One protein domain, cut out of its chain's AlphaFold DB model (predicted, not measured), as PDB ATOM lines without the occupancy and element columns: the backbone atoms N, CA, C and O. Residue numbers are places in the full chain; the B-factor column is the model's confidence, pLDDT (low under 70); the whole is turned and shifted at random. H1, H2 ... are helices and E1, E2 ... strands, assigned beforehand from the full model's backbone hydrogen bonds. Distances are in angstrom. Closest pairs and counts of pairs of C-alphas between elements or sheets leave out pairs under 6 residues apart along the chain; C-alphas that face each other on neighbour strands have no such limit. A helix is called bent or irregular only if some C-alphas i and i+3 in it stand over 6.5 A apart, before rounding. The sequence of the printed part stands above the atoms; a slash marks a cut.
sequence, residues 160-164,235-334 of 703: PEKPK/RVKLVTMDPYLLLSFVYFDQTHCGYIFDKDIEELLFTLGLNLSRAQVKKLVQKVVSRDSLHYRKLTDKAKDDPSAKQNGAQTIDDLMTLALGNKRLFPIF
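This is residues 160 to 164 and 235 to 334 of the 703 residues of the protein "SAP domain-containing protein" of Graphocephala atropunctata (UniProt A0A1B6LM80). Look for two small lobes and an arm: one lobe is a tiny ribbon of two short strands, E1 and E2, with the touching helices H1 and H4 at one end of it, and the other is the pair H2 and H3, steeply tilted to each other. From E2 a long stretch with no named element, residues 304 to 316, leads away to H5, which touches no helix and makes an arm, with residues 316 to 322 and 326 to 333 sticking out. The printed part has 105 residues with five named helices and two named strands, in the order E1, H1, H2, H3, H4, E2, H5; the sheet E1 - E2 is antiparallel. The class is mostly helix, though the named elements hold 52 of the 105 residues, under half. The whole is loose, with a radius of gyration of the C-alphas of 16.6 A and spans of 50 by 38 by 33 A.

Begin at the sheet, where E1, residues 238 to 240, and E2, residues 301 to 303, are antiparallel neighbours at 138 degrees between their directions. The C-alphas of 238 and 303 face each other at 4.8 A. Look there for N 239 and O 302, and for N 302 and O 239, each pair 2.9 A apart and within hydrogen-bond range. Next come H1, residues 243 to 252, and H4, residues 297 to 300; they touch, and their closest C-alphas are those of Leu 246 and Thr 300, 5.8 A apart. The C-alphas of Thr 240 in E1 and Thr 300 in H4 are 5.4 A apart, the closest of those two elements. Farther out, H2, residues 262 to 271, touches H3, residues 278 to 285, at a steep tilt of 59 degrees, opposite ways; their closest C-alphas are those of Glu 266 and Val 281, 6.2 A apart. H1 and H2 are apart, and so are H3 and H4, but residues 260 to 261 pair with residues 293 to 294 in a short antiparallel pairing. H5, residues 317 to 330, is apart from H1, H2, H3 and H4. In H2 and H3 every O i to N i+4 pair is within hydrogen-bond range; in H1 it is 5 of 6 and in H5 6 of 10, while H4 is too short for such a pair and has 0 of its 1 O i to N i+3 pair within range.

Find C-alpha 238 at (27.873, 15.212, -21.585), where E1 begins; it measures 6.8 A from first to last C-alpha, and E2 measures 7.2 A. H1 covers 14.6 A and H2 14.7 A; find C-alpha 262, where H2 begins, at (14.166, 35.513, -19.010). H3 measures 10.7 A and H4 5.2 A. H5 runs 19.8 A to C-alpha 330 at (15.699, 36.994, -50.891); it is irregular, with C-alphas 324 and 327 at 9.1 A.

The two C-alphas farthest apart are those of Arg 235 and Ile 333, 54.1 A. Residues 165 to 234 are not printed, and across this cut C-alphas 164 and 235 are 31.6 A apart. Two links are long: H3 to H4 with 11 residues and E2 to H5 with 13. Residues 271 to 277 stand free, as do residues 316 to 322 and 326 to 333. Read the B-factor column for the model's confidence: the mean pLDDT of the printed part is 77.8, and residues 162 to 164, 235 to 237 and 304 to 334 are under 70.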
ATOM      1  N   PRO A 160       9.309  20.658 -26.559       79.75
ATOM      2  CA  PRO A 160       7.954  20.186 -26.293       79.75
ATOM      3  C   PRO A 160       7.323  20.942 -25.120       79.75
ATOM      4  O   PRO A 160       7.992  21.305 -24.151       79.75
ATOM      5  N   GLU A 161       6.010  21.173 -25.186       73.69
ATOM      6  CA  GLU A 161       5.307  21.838 -24.088       73.69
ATOM      7  C   GLU A 161       5.317  20.945 -22.846       73.69
ATOM      8  O   GLU A 161       4.899  19.787 -22.902       73.69
ATOM      9  N   LYS A 162       5.771  21.490 -21.711       64.06
ATOM     10  CA  LYS A 162       5.680  20.791 -20.428       64.06
ATOM     11  C   LYS A 162       4.217  20.402 -20.146       64.06
ATOM     12  O   LYS A 162       3.344  21.271 -20.260       64.06
ATOM     13  N   PRO A 163       3.927  19.149 -19.744       49.66
ATOM     14  CA  PRO A 163       2.584  18.772 -19.317       49.66
ATOM     15  C   PRO A 163       2.148  19.637 -18.125       49.66
ATOM     16  O   PRO A 163       2.963  20.084 -17.318       49.66
ATOM     17  N   LYS A 164       0.841  19.909 -18.025       49.62
ATOM     18  CA  LYS A 164       0.287  20.959 -17.143       49.62
ATOM     19  C   LYS A 164       0.414  20.682 -15.635       49.62
ATOM     20  O   LYS A 164       0.053  21.547 -14.842       49.62
ATOM     21  N   ARG A 235      30.875   9.742 -14.314       54.62
ATOM     22  CA  ARG A 235      30.116  10.961 -14.620       54.62
ATOM     23  C   ARG A 235      29.808  10.923 -16.111       54.62
ATOM     24  O   ARG A 235      30.722  11.126 -16.908       54.62
ATOM     25  N   VAL A 236      28.549  10.640 -16.457       64.38
ATOM     26  CA  VAL A 236      28.066  10.532 -17.842       64.38
ATOM     27  C   VAL A 236      28.591  11.727 -18.624       64.38
ATOM     28  O   VAL A 236      28.238  12.870 -18.326       64.38
ATOM     29  N   LYS A 237      29.497  11.463 -19.569       66.06
ATOM     30  CA  LYS A 237      30.209  12.518 -20.283       66.06
ATOM     31  C   LYS A 237      29.223  13.208 -21.214       66.06
ATOM     32  O   LYS A 237      28.933  12.699 -22.295       66.06
ATOM     33  N   LEU A 238      28.696  14.343 -20.761       75.69
ATOM     34  CA  LEU A 238      27.873  15.212 -21.585       75.69
ATOM     35  C   LEU A 238      28.698  15.683 -22.785       75.69
ATOM     36  O   LEU A 238      29.875  16.032 -22.655       75.69
ATOM     37  N   VAL A 239      28.071  15.655 -23.953       77.81
ATOM     38  CA  VAL A 239      28.631  16.105 -25.225       77.81
ATOM     39  C   VAL A 239      27.653  17.110 -25.817       77.81
ATOM     40  O   VAL A 239      26.449  16.856 -25.861       77.81
ATOM     41  N   THR A 240      28.172  18.252 -26.264       84.81
ATOM     42  CA  THR A 240      27.407  19.234 -27.037       84.81
ATOM     43  C   THR A 240      26.957  18.586 -28.346       84.81
ATOM     44  O   THR A 240      27.783  18.289 -29.206       84.81
ATOM     45  N   MET A 241      25.652  18.333 -28.468       79.06
ATOM     46  CA  MET A 241      25.045  17.704 -29.647       79.06
ATOM     47  C   MET A 241      24.729  18.716 -30.745       79.06
ATOM     48  O   MET A 241      24.683  18.333 -31.913       79.06
ATOM     49  N   ASP A 242      24.542  19.982 -30.363       80.69
ATOM     50  CA  ASP A 242      24.378  21.106 -31.280       80.69
ATOM     51  C   ASP A 242      25.398  22.219 -30.966       80.69
ATOM     52  O   ASP A 242      25.172  23.069 -30.093       80.69
ATOM     53  N   PRO A 243      26.568  22.203 -31.638       86.12
ATOM     54  CA  PRO A 243      27.581  23.242 -31.493       86.12
ATOM     55  C   PRO A 243      27.144  24.606 -32.043       86.12
ATOM     56  O   PRO A 243      27.686  25.621 -31.610       86.12
ATOM     57  N   TYR A 244      26.183  24.651 -32.974       86.50
ATOM     58  CA  TYR A 244      25.705  25.897 -33.582       86.50
ATOM     59  C   TYR A 244      24.705  26.609 -32.668       86.50
ATOM     60  O   TYR A 244      24.796  27.826 -32.493       86.50
ATOM     61  N   LEU A 245      23.833  25.862 -31.991       90.31
ATOM     62  CA  LEU A 245      22.979  26.381 -30.927       90.31
ATOM     63  C   LEU A 245      23.817  26.857 -29.740       90.31
ATOM     64  O   LEU A 245      23.561  27.933 -29.200       90.31
ATOM     65  N   LEU A 246      24.865  26.111 -29.371       91.62
ATOM     66  CA  LEU A 246      25.805  26.558 -28.345       91.62
ATOM     67  C   LEU A 246      26.510  27.860 -28.741       91.62
ATOM     68  O   LEU A 246      26.550  28.779 -27.929       91.62
ATOM     69  N   LEU A 247      27.026  27.959 -29.970       91.06
ATOM     70  CA  LEU A 247      27.633  29.187 -30.489       91.06
ATOM     71  C   LEU A 247      26.639  30.359 -30.466       91.06
ATOM     72  O   LEU A 247      27.003  31.452 -30.042       91.06
ATOM     73  N   SER A 248      25.381  30.105 -30.842       93.94
ATOM     74  CA  SER A 248      24.311  31.107 -30.831       93.94
ATOM     75  C   SER A 248      24.073  31.675 -29.430       93.94
ATOM     76  O   SER A 248      23.971  32.886 -29.274       93.94
ATOM     77  N   PHE A 249      24.031  30.830 -28.392       94.31
ATOM     78  CA  PHE A 249      23.898  31.295 -27.006       94.31
ATOM     79  C   PHE A 249      25.171  31.977 -26.477       94.31
ATOM     80  O   PHE A 249      25.077  33.006 -25.812       94.31
ATOM     81  N   VAL A 250      26.355  31.440 -26.789       92.94
ATOM     82  CA  VAL A 250      27.663  31.985 -26.365       92.94
ATOM     83  C   VAL A 250      27.949  33.365 -26.970       92.94
ATOM     84  O   VAL A 250      28.661  34.156 -26.361       92.94
ATOM     85  N   TYR A 251      27.370  33.680 -28.132       92.94
ATOM     86  CA  TYR A 251      27.437  35.010 -28.739       92.94
ATOM     87  C   TYR A 251      26.713  36.090 -27.907       92.94
ATOM     88  O   TYR A 251      27.184  37.225 -27.846       92.94
ATOM     89  N   PHE A 252      25.612  35.743 -27.225       93.50
ATOM     90  CA  PHE A 252      24.882  36.672 -26.348       93.50
ATOM     91  C   PHE A 252      25.380  36.641 -24.893       93.50
ATOM     92  O   PHE A 252      25.490  37.695 -24.267       93.50
ATOM     93  N   ASP A 253      25.739  35.471 -24.350       93.62
ATOM     94  CA  ASP A 253      26.381  35.362 -23.031       93.62
ATOM     95  C   ASP A 253      27.874  35.724 -23.116       93.62
ATOM     96  O   ASP A 253      28.753  34.861 -23.054       93.62
ATOM     97  N   GLN A 254      28.160  37.025 -23.217       87.06
ATOM     98  CA  GLN A 254      29.520  37.584 -23.210       87.06
ATOM     99  C   GLN A 254      30.310  37.250 -21.931       87.06
ATOM    100  O   GLN A 254      31.538  37.293 -21.936       87.06
ATOM    101  N   THR A 255      29.623  36.912 -20.833       89.31
ATOM    102  CA  THR A 255      30.256  36.507 -19.566       89.31
ATOM    103  C   THR A 255      30.597  35.018 -19.504       89.31
ATOM    104  O   THR A 255      31.320  34.591 -18.605       89.31
ATOM    105  N   HIS A 256      30.075  34.228 -20.448       88.81
ATOM    106  CA  HIS A 256      30.150  32.767 -20.498       88.81
ATOM    107  C   HIS A 256      29.699  32.085 -19.188       88.81
ATOM    108  O   HIS A 256      30.193  31.014 -18.821       88.81
ATOM    109  N   CYS A 257      28.746  32.700 -18.480       91.44
ATOM    110  CA  CYS A 257      28.202  32.221 -17.211       91.44
ATOM    111  C   CYS A 257      27.319  30.962 -17.345       91.44
ATOM    112  O   CYS A 257      27.049  30.285 -16.349       91.44
ATOM    113  N   GLY A 258      26.900  30.603 -18.565       90.81
ATOM    114  CA  GLY A 258      26.142  29.382 -18.860       90.81
ATOM    115  C   GLY A 258      24.621  29.538 -18.768       90.81
ATOM    116  O   GLY A 258      23.893  28.542 -18.891       90.81
ATOM    117  N   TYR A 259      24.139  30.763 -18.553       93.88
ATOM    118  CA  TYR A 259      22.725  31.119 -18.528       93.88
ATOM    119  C   TYR A 259      22.484  32.528 -19.093       93.88
ATOM    120  O   TYR A 259      23.409  33.310 -19.258       93.88
ATOM    121  N   ILE A 260      21.227  32.845 -19.403       95.06
ATOM    122  CA  ILE A 260      20.756  34.186 -19.798       95.06
ATOM    123  C   ILE A 260      19.427  34.440 -19.061       95.06
ATOM    124  O   ILE A 260      18.700  33.471 -18.810       95.06
ATOM    125  N   PHE A 261      19.086  35.670 -18.654       95.19
ATOM    126  CA  PHE A 261      17.827  35.909 -17.930       95.19
ATOM    127  C   PHE A 261      16.599  35.840 -18.848       95.19
ATOM    128  O   PHE A 261      16.690  35.976 -20.069       95.19
ATOM    129  N   ASP A 262      15.423  35.609 -18.258       94.62
ATOM    130  CA  ASP A 262      14.166  35.513 -19.010       94.62
ATOM    131  C   ASP A 262      13.858  36.796 -19.800       94.62
ATOM    132  O   ASP A 262      13.476  36.718 -20.965       94.62
ATOM    133  N   LYS A 263      14.106  37.965 -19.198       94.69
ATOM    134  CA  LYS A 263      13.972  39.290 -19.827       94.69
ATOM    135  C   LYS A 263      14.855  39.455 -21.057       94.69
ATOM    136  O   LYS A 263      14.349  39.891 -22.082       94.69
ATOM    137  N   ASP A 264      16.132  39.091 -20.969       95.00
ATOM    138  CA  ASP A 264      17.096  39.314 -22.051       95.00
ATOM    139  C   ASP A 264      16.756  38.430 -23.265       95.00
ATOM    140  O   ASP A 264      16.890  38.853 -24.412       95.00
ATOM    141  N   ILE A 265      16.218  37.225 -23.024       94.44
ATOM    142  CA  ILE A 265      15.657  36.369 -24.082       94.44
ATOM    143  C   ILE A 265      14.323  36.928 -24.610       94.44
ATOM    144  O   ILE A 265      14.092  36.874 -25.817       94.44
ATOM    145  N   GLU A 266      13.438  37.476 -23.764       95.12
ATOM    146  CA  GLU A 266      12.234  38.179 -24.243       95.12
ATOM    147  C   GLU A 266      12.615  39.372 -25.146       95.12
ATOM    148  O   GLU A 266      12.025  39.528 -26.214       95.12
ATOM    149  N   GLU A 267      13.629  40.161 -24.775       95.00
ATOM    150  CA  GLU A 267      14.134  41.312 -25.535       95.00
ATOM    151  C   GLU A 267      14.798  40.905 -26.858       95.00
ATOM    152  O   GLU A 267      14.416  41.427 -27.909       95.00
ATOM    153  N   LEU A 268      15.680  39.899 -26.846       94.81
ATOM    154  CA  LEU A 268      16.247  39.292 -28.056       94.81
ATOM    155  C   LEU A 268      15.154  38.821 -29.029       94.81
ATOM    156  O   LEU A 268      15.241  39.043 -30.233       94.81
ATOM    157  N   LEU A 269      14.081  38.203 -28.534       94.62
ATOM    158  CA  LEU A 269      12.980  37.757 -29.393       94.62
ATOM    159  C   LEU A 269      12.133  38.913 -29.961       94.62
ATOM    160  O   LEU A 269      11.443  38.710 -30.965       94.62
ATOM    161  N   PHE A 270      12.191  40.116 -29.374       94.25
ATOM    162  CA  PHE A 270      11.576  41.316 -29.952       94.25
ATOM    163  C   PHE A 270      12.462  41.986 -31.015       94.25
ATOM    164  O   PHE A 270      11.913  42.454 -32.016       94.25
ATOM    165  N   THR A 271      13.795  42.000 -30.868       92.94
ATOM    166  CA  THR A 271      14.695  42.602 -31.881       92.94
ATOM    167  C   THR A 271      14.675  41.849 -33.216       92.94
ATOM    168  O   THR A 271      14.828  42.463 -34.266       92.94
ATOM    169  N   LEU A 272      14.364  40.547 -33.204       91.62
ATOM    170  CA  LEU A 272      14.205  39.710 -34.404       91.62
ATOM    171  C   LEU A 272      13.002  40.061 -35.306       91.62
ATOM    172  O   LEU A 272      12.830  39.441 -36.355       91.62
ATOM    173  N   GLY A 273      12.124  40.991 -34.910       89.44
ATOM    174  CA  GLY A 273      11.020  41.456 -35.764       89.44
ATOM    175  C   GLY A 273       9.938  40.408 -36.077       89.44
ATOM    176  O   GLY A 273       9.149  40.593 -37.001       89.44
ATOM    177  N   LEU A 274       9.855  39.318 -35.302       88.31
ATOM    178  CA  LEU A 274       9.006  38.137 -35.561       88.31
ATOM    179  C   LEU A 274       7.480  38.384 -35.501       88.31
ATOM    180  O   LEU A 274       6.702  37.441 -35.635       88.31
ATOM    181  N   ASN A 275       7.032  39.624 -35.273       90.62
ATOM    182  CA  ASN A 275       5.625  40.023 -35.110       90.62
ATOM    183  C   ASN A 275       4.847  39.233 -34.029       90.62
ATOM    184  O   ASN A 275       3.617  39.156 -34.051       90.62
ATOM    185  N   LEU A 276       5.558  38.667 -33.048       90.94
ATOM    186  CA  LEU A 276       4.972  37.958 -31.914       90.94
ATOM    187  C   LEU A 276       4.491  38.944 -30.844       90.94
ATOM    188  O   LEU A 276       5.213  39.852 -30.435       90.94
ATOM    189  N   SER A 277       3.280  38.736 -30.321       95.06
ATOM    190  CA  SER A 277       2.804  39.506 -29.168       95.06
ATOM    191  C   SER A 277       3.623  39.188 -27.911       95.06
ATOM    192  O   SER A 277       4.101  38.065 -27.729       95.06
ATOM    193  N   ARG A 278       3.698  40.143 -26.971       94.00
ATOM    194  CA  ARG A 278       4.374  39.951 -25.670       94.00
ATOM    195  C   ARG A 278       3.912  38.685 -24.934       94.00
ATOM    196  O   ARG A 278       4.714  38.012 -24.298       94.00
ATOM    197  N   ALA A 279       2.635  38.320 -25.066       94.69
ATOM    198  CA  ALA A 279       2.075  37.108 -24.470       94.69
ATOM    199  C   ALA A 279       2.517  35.806 -25.170       94.69
ATOM    200  O   ALA A 279       2.545  34.764 -24.519       94.69
ATOM    201  N   GLN A 280       2.853  35.833 -26.464       94.38
ATOM    202  CA  GLN A 280       3.426  34.682 -27.176       94.38
ATOM    203  C   GLN A 280       4.906  34.504 -26.829       94.38
ATOM    204  O   GLN A 280       5.300  33.402 -26.460       94.38
ATOM    205  N   VAL A 281       5.691  35.588 -26.863       94.88
ATOM    206  CA  VAL A 281       7.118  35.569 -26.495       94.88
ATOM    207  C   VAL A 281       7.295  35.060 -25.061       94.88
ATOM    208  O   VAL A 281       7.982  34.066 -24.842       94.88
ATOM    209  N   LYS A 282       6.558  35.627 -24.096       94.06
ATOM    210  CA  LYS A 282       6.596  35.188 -22.691       94.06
ATOM    211  C   LYS A 282       6.201  33.719 -22.499       94.06
ATOM    212  O   LYS A 282       6.846  33.008 -21.734       94.06
ATOM    213  N   LYS A 283       5.183  33.226 -23.220       93.25
ATOM    214  CA  LYS A 283       4.802  31.796 -23.203       93.25
ATOM    215  C   LYS A 283       5.895  30.881 -23.758       93.25
ATOM    216  O   LYS A 283       6.015  29.757 -23.283       93.25
ATOM    217  N   LEU A 284       6.651  31.336 -24.757       92.88
ATOM    218  CA  LEU A 284       7.736  30.573 -25.372       92.88
ATOM    219  C   LEU A 284       8.937  30.463 -24.420       92.88
ATOM    220  O   LEU A 284       9.377  29.362 -24.104       92.88
ATOM    221  N   VAL A 285       9.399  31.598 -23.891       93.44
ATOM    222  CA  VAL A 285      10.538  31.678 -22.958       93.44
ATOM    223  C   VAL A 285      10.271  30.888 -21.668       93.44
ATOM    224  O   VAL A 285      11.133  30.147 -21.191       93.44
ATOM    225  N   GLN A 286       9.037  30.931 -21.154       92.69
ATOM    226  CA  GLN A 286       8.623  30.170 -19.967       92.69
ATOM    227  C   GLN A 286       8.638  28.636 -20.129       92.69
ATOM    228  O   GLN A 286       8.512  27.943 -19.121       92.69
ATOM    229  N   LYS A 287       8.825  28.080 -21.338       90.31
ATOM    230  CA  LYS A 287       9.017  26.625 -21.521       90.31
ATOM    231  C   LYS A 287      10.368  26.140 -20.989       90.31
ATOM    232  O   LYS A 287      10.451  25.038 -20.447       90.31
ATOM    233  N   VAL A 288      11.412  26.956 -21.152       88.62
ATOM    234  CA  VAL A 288      12.820  26.589 -20.896       88.62
ATOM    235  C   VAL A 288      13.417  27.251 -19.653       88.62
ATOM    236  O   VAL A 288      14.362  26.724 -19.061       88.62
ATOM    237  N   VAL A 289      12.878  28.399 -19.243       90.81
ATOM    238  CA  VAL A 289      13.359  29.159 -18.084       90.81
ATOM    239  C   VAL A 289      13.129  28.399 -16.775       90.81
ATOM    240  O   VAL A 289      12.078  27.808 -16.535       90.81
ATOM    241  N   SER A 290      14.131  28.430 -15.896       87.75
ATOM    242  CA  SER A 290      14.112  27.818 -14.567       87.75
ATOM    243  C   SER A 290      14.611  28.829 -13.539       87.75
ATOM    244  O   SER A 290      15.791  29.156 -13.555       87.75
ATOM    245  N   ARG A 291      13.737  29.303 -12.634       85.50
ATOM    246  CA  ARG A 291      14.043  30.420 -11.708       85.50
ATOM    247  C   ARG A 291      14.587  31.633 -12.480       85.50
ATOM    248  O   ARG A 291      15.730  32.042 -12.306       85.50
ATOM    249  N   ASP A 292      13.756  32.111 -13.402       90.25
ATOM    250  CA  ASP A 292      13.908  33.369 -14.145       90.25
ATOM    251  C   ASP A 292      15.203  33.483 -14.992       90.25
ATOM    252  O   ASP A 292      15.552  34.546 -15.497       90.25
ATOM    253  N   SER A 293      15.880  32.349 -15.225       92.88
ATOM    254  CA  SER A 293      17.047  32.206 -16.104       92.88
ATOM    255  C   SER A 293      16.979  30.948 -16.987       92.88
ATOM    256  O   SER A 293      16.556  29.861 -16.571       92.88
ATOM    257  N   LEU A 294      17.412  31.084 -18.238       93.62
ATOM    258  CA  LEU A 294      17.546  30.031 -19.241       93.62
ATOM    259  C   LEU A 294      18.975  29.478 -19.178       93.62
ATOM    260  O   LEU A 294      19.921  30.131 -19.601       93.62
ATOM    261  N   HIS A 295      19.142  28.259 -18.663       93.00
ATOM    262  CA  HIS A 295      20.446  27.586 -18.592       93.00
ATOM    263  C   HIS A 295      20.720  26.827 -19.901       93.00
ATOM    264  O   HIS A 295      20.398  25.639 -20.009       93.00
ATOM    265  N   TYR A 296      21.277  27.504 -20.907       92.56
ATOM    266  CA  TYR A 296      21.311  27.011 -22.292       92.56
ATOM    267  C   TYR A 296      22.080  25.697 -22.489       92.56
ATOM    268  O   TYR A 296      21.723  24.902 -23.356       92.56
ATOM    269  N   ARG A 297      23.047  25.392 -21.616       90.19
ATOM    270  CA  ARG A 297      23.751  24.097 -21.578       90.19
ATOM    271  C   ARG A 297      22.817  22.881 -21.489       90.19
ATOM    272  O   ARG A 297      23.157  21.819 -21.995       90.19
ATOM    273  N   LYS A 298      21.620  23.036 -20.906       88.25
ATOM    274  CA  LYS A 298      20.586  21.983 -20.833       88.25
ATOM    275  C   LYS A 298      19.883  21.713 -22.173       88.25
ATOM    276  O   LYS A 298      19.193  20.706 -22.291       88.25
ATOM    277  N   LEU A 299      20.015  22.620 -23.144       86.50
ATOM    278  CA  LEU A 299      19.465  22.495 -24.498       86.50
ATOM    279  C   LEU A 299      20.524  21.972 -25.482       86.50
ATOM    280  O   LEU A 299      20.193  21.209 -26.385       86.50
ATOM    281  N   THR A 300      21.793  22.357 -25.295       86.62
ATOM    282  CA  THR A 300      22.894  22.040 -26.224       86.62
ATOM    283  C   THR A 300      23.574  20.700 -25.945       86.62
ATOM    284  O   THR A 300      24.041  20.046 -26.880       86.62
ATOM    285  N   ASP A 301      23.655  20.281 -24.676       86.38
ATOM    286  CA  ASP A 301      24.499  19.165 -24.242       86.38
ATOM    287  C   ASP A 301      23.649  17.965 -23.785       86.38
ATOM    288  O   ASP A 301      22.751  18.101 -22.954       86.38
ATOM    289  N   LYS A 302      23.948  16.764 -24.303       78.62
ATOM    290  CA  LYS A 302      23.250  15.510 -23.952       78.62
ATOM    291  C   LYS A 302      24.222  14.408 -23.538       78.62
ATOM    292  O   LYS A 302      25.431  14.508 -23.748       78.62
ATOM    293  N   ALA A 303      23.688  13.335 -22.957       75.81
ATOM    294  CA  ALA A 303      24.441  12.106 -22.726       75.81
ATOM    295  C   ALA A 303      24.923  11.501 -24.057       75.81
ATOM    296  O   ALA A 303      24.214  11.548 -25.060       75.81
ATOM    297  N   LYS A 304      26.127  10.920 -24.051       61.06
ATOM    298  CA  LYS A 304      26.804  10.410 -25.254       61.06
ATOM    299  C   LYS A 304      26.073   9.248 -25.950       61.06
ATOM    300  O   LYS A 304      26.249   9.066 -27.149       61.06
ATOM    301  N   ASP A 305      25.265   8.491 -25.207       54.75
ATOM    302  CA  ASP A 305      24.729   7.185 -25.622       54.75
ATOM    303  C   ASP A 305      23.198   7.195 -25.870       54.75
ATOM    304  O   ASP A 305      22.544   6.155 -25.828       54.75
ATOM    305  N   ASP A 306      22.608   8.373 -26.109       52.00
ATOM    306  CA  ASP A 306      21.192   8.535 -26.481       52.00
ATOM    307  C   ASP A 306      20.975   8.171 -27.972       52.00
ATOM    308  O   ASP A 306      21.533   8.846 -28.837       52.00
ATOM    309  N   PRO A 307      20.151   7.165 -28.335       47.62
ATOM    310  CA  PRO A 307      19.878   6.825 -29.738       47.62
ATOM    311  C   PRO A 307      19.069   7.899 -30.494       47.62
ATOM    312  O   PRO A 307      18.947   7.827 -31.715       47.62
ATOM    313  N   SER A 308      18.543   8.915 -29.799       50.81
ATOM    314  CA  SER A 308      17.984  10.137 -30.394       50.81
ATOM    315  C   SER A 308      19.069  11.138 -30.839       50.81
ATOM    316  O   SER A 308      18.763  12.149 -31.474       50.81
ATOM    317  N   ALA A 309      20.350  10.879 -30.540       45.06
ATOM    318  CA  ALA A 309      21.482  11.734 -30.893       45.06
ATOM    319  C   ALA A 309      21.855  11.661 -32.387       45.06
ATOM    320  O   ALA A 309      22.956  11.262 -32.773       45.06
ATOM    321  N   LYS A 310      20.966  12.179 -33.243       47.12
ATOM    322  CA  LYS A 310      21.435  12.887 -34.436       47.12
ATOM    323  C   LYS A 310      22.332  14.031 -33.962       47.12
ATOM    324  O   LYS A 310      21.911  14.848 -33.145       47.12
ATOM    325  N   GLN A 311      23.564  14.083 -34.462       43.66
ATOM    326  CA  GLN A 311      24.418  15.256 -34.294       43.66
ATOM    327  C   GLN A 311      23.843  16.383 -35.156       43.66
ATOM    328  O   GLN A 311      24.102  16.437 -36.362       43.66
ATOM    329  N   ASN A 312      23.049  17.262 -34.542       43.91
ATOM    330  CA  ASN A 312      22.518  18.473 -35.167       43.91
ATOM    331  C   ASN A 312      23.672  19.475 -35.335       43.91
ATOM    332  O   ASN A 312      23.901  20.378 -34.547       43.91
ATOM    333  N   GLY A 313      24.474  19.204 -36.354       43.12
ATOM    334  CA  GLY A 313      25.802  19.766 -36.593       43.12
ATOM    335  C   GLY A 313      26.386  19.196 -37.884       43.12
ATOM    336  O   GLY A 313      27.052  19.911 -38.627       43.12
ATOM    337  N   ALA A 314      25.980  17.973 -38.248       42.47
ATOM    338  CA  ALA A 314      25.754  17.642 -39.647       42.47
ATOM    339  C   ALA A 314      24.557  18.463 -40.167       42.47
ATOM    340  O   ALA A 314      23.430  17.970 -40.231       42.47
ATOM    341  N   GLN A 315      24.808  19.726 -40.530       50.94
ATOM    342  CA  GLN A 315      23.969  20.412 -41.513       50.94
ATOM    343  C   GLN A 315      23.853  19.487 -42.728       50.94
ATOM    344  O   GLN A 315      24.865  18.943 -43.185       50.94
ATOM    345  N   THR A 316      22.641  19.265 -43.241       53.38
ATOM    346  CA  THR A 316      22.513  18.536 -44.506       53.38
ATOM    347  C   THR A 316      23.232  19.319 -45.605       53.38
ATOM    348  O   THR A 316      23.465  20.524 -45.479       53.38
ATOM    349  N   ILE A 317      23.592  18.653 -46.705       56.44
ATOM    350  CA  ILE A 317      24.204  19.348 -47.848       56.44
ATOM    351  C   ILE A 317      23.281  20.490 -48.315       56.44
ATOM    352  O   ILE A 317      23.769  21.564 -48.655       56.44
ATOM    353  N   ASP A 318      21.962  20.307 -48.215       55.25
ATOM    354  CA  ASP A 318      20.948  21.312 -48.531       55.25
ATOM    355  C   ASP A 318      20.876  22.469 -47.514       55.25
ATOM    356  O   ASP A 318      20.684  23.618 -47.920       55.25
ATOM    357  N   ASP A 319      21.081  22.216 -46.214       59.50
ATOM    358  CA  ASP A 319      21.206  23.269 -45.189       59.50
ATOM    359  C   ASP A 319      22.460  24.121 -45.435       59.50
ATOM    360  O   ASP A 319      22.378  25.350 -45.480       59.50
ATOM    361  N   LEU A 320      23.610  23.480 -45.669       56.62
ATOM    362  CA  LEU A 320      24.878  24.175 -45.903       56.62
ATOM    363  C   LEU A 320      24.863  24.945 -47.234       56.62
ATOM    364  O   LEU A 320      25.328  26.082 -47.290       56.62
ATOM    365  N   MET A 321      24.253  24.385 -48.285       58.12
ATOM    366  CA  MET A 321      23.942  25.104 -49.531       58.12
ATOM    367  C   MET A 321      23.005  26.295 -49.284       58.12
ATOM    368  O   MET A 321      23.152  27.343 -49.911       58.12
ATOM    369  N   THR A 322      22.042  26.162 -48.369       64.94
ATOM    370  CA  THR A 322      21.105  27.236 -48.018       64.94
ATOM    371  C   THR A 322      21.803  28.373 -47.265       64.94
ATOM    372  O   THR A 322      21.611  29.528 -47.644       64.94
ATOM    373  N   LEU A 323      22.682  28.082 -46.297       58.78
ATOM    374  CA  LEU A 323      23.525  29.102 -45.657       58.78
ATOM    375  C   LEU A 323      24.529  29.731 -46.639       58.78
ATOM    376  O   LEU A 323      24.700  30.947 -46.628       58.78
ATOM    377  N   ALA A 324      25.150  28.946 -47.525       57.78
ATOM    378  CA  ALA A 324      26.099  29.452 -48.527       57.78
ATOM    379  C   ALA A 324      25.447  30.380 -49.575       57.78
ATOM    380  O   ALA A 324      26.118  31.228 -50.174       57.78
ATOM    381  N   LEU A 325      24.135  30.248 -49.792       63.91
ATOM    382  CA  LEU A 325      23.339  31.201 -50.566       63.91
ATOM    383  C   LEU A 325      22.924  32.417 -49.720       63.91
ATOM    384  O   LEU A 325      22.886  33.531 -50.247       63.91
ATOM    385  N   GLY A 326      22.659  32.231 -48.424       63.62
ATOM    386  CA  GLY A 326      22.357  33.302 -47.473       63.62
ATOM    387  C   GLY A 326      21.213  34.203 -47.950       63.62
ATOM    388  O   GLY A 326      20.233  33.738 -48.537       63.62
ATOM    389  N   ASN A 327      21.367  35.519 -47.777       59.50
ATOM    390  CA  ASN A 327      20.372  36.500 -48.226       59.50
ATOM    391  C   ASN A 327      20.138  36.502 -49.761       59.50
ATOM    392  O   ASN A 327      19.176  37.121 -50.204       59.50
ATOM    393  N   LYS A 328      20.944  35.822 -50.603       65.94
ATOM    394  CA  LYS A 328      20.770  35.843 -52.076       65.94
ATOM    395  C   LYS A 328      19.418  35.288 -52.528       65.94
ATOM    396  O   LYS A 328      18.864  35.803 -53.490       65.94
ATOM    397  N   ARG A 329      18.854  34.305 -51.809       65.81
ATOM    398  CA  ARG A 329      17.499  33.772 -52.072       65.81
ATOM    399  C   ARG A 329      16.370  34.783 -51.803       65.81
ATOM    400  O   ARG A 329      15.232  34.506 -52.153       65.81
ATOM    401  N   LEU A 330      16.664  35.925 -51.177       58.69
ATOM    402  CA  LEU A 330      15.699  36.994 -50.891       58.69
ATOM    403  C   LEU A 330      15.726  38.119 -51.943       58.69
ATOM    404  O   LEU A 330      14.914  39.039 -51.872       58.69
ATOM    405  N   PHE A 331      16.639  38.058 -52.921       50.81
ATOM    406  CA  PHE A 331      16.745  39.030 -54.010       50.81
ATOM    407  C   PHE A 331      16.346  38.376 -55.347       50.81
ATOM    408  O   PHE A 331      17.047  37.462 -55.789       50.81
ATOM    409  N   PRO A 332      15.304  38.870 -56.052       58.62
ATOM    410  CA  PRO A 332      14.818  38.276 -57.311       58.62
ATOM    411  C   PRO A 332      15.877  38.122 -58.417       58.62
ATOM    412  O   PRO A 332      15.745  37.289 -59.305       58.62
ATOM    413  N   ILE A 333      16.959  38.903 -58.347       51.59
ATOM    414  CA  ILE A 333      18.079  38.907 -59.302       51.59
ATOM    415  C   ILE A 333      18.811  37.548 -59.366       51.59
ATOM    416  O   ILE A 333      19.460  37.257 -60.368       51.59
ATOM    417  N   PHE A 334      18.723  36.704 -58.329       53.38
ATOM    418  CA  PHE A 334      19.486  35.449 -58.252       53.38
ATOM    419  C   PHE A 334      18.671  34.165 -58.482       53.38
ATOM    420  O   PHE A 334      19.263  33.086 -58.471       53.38
TER     421      PHE A 334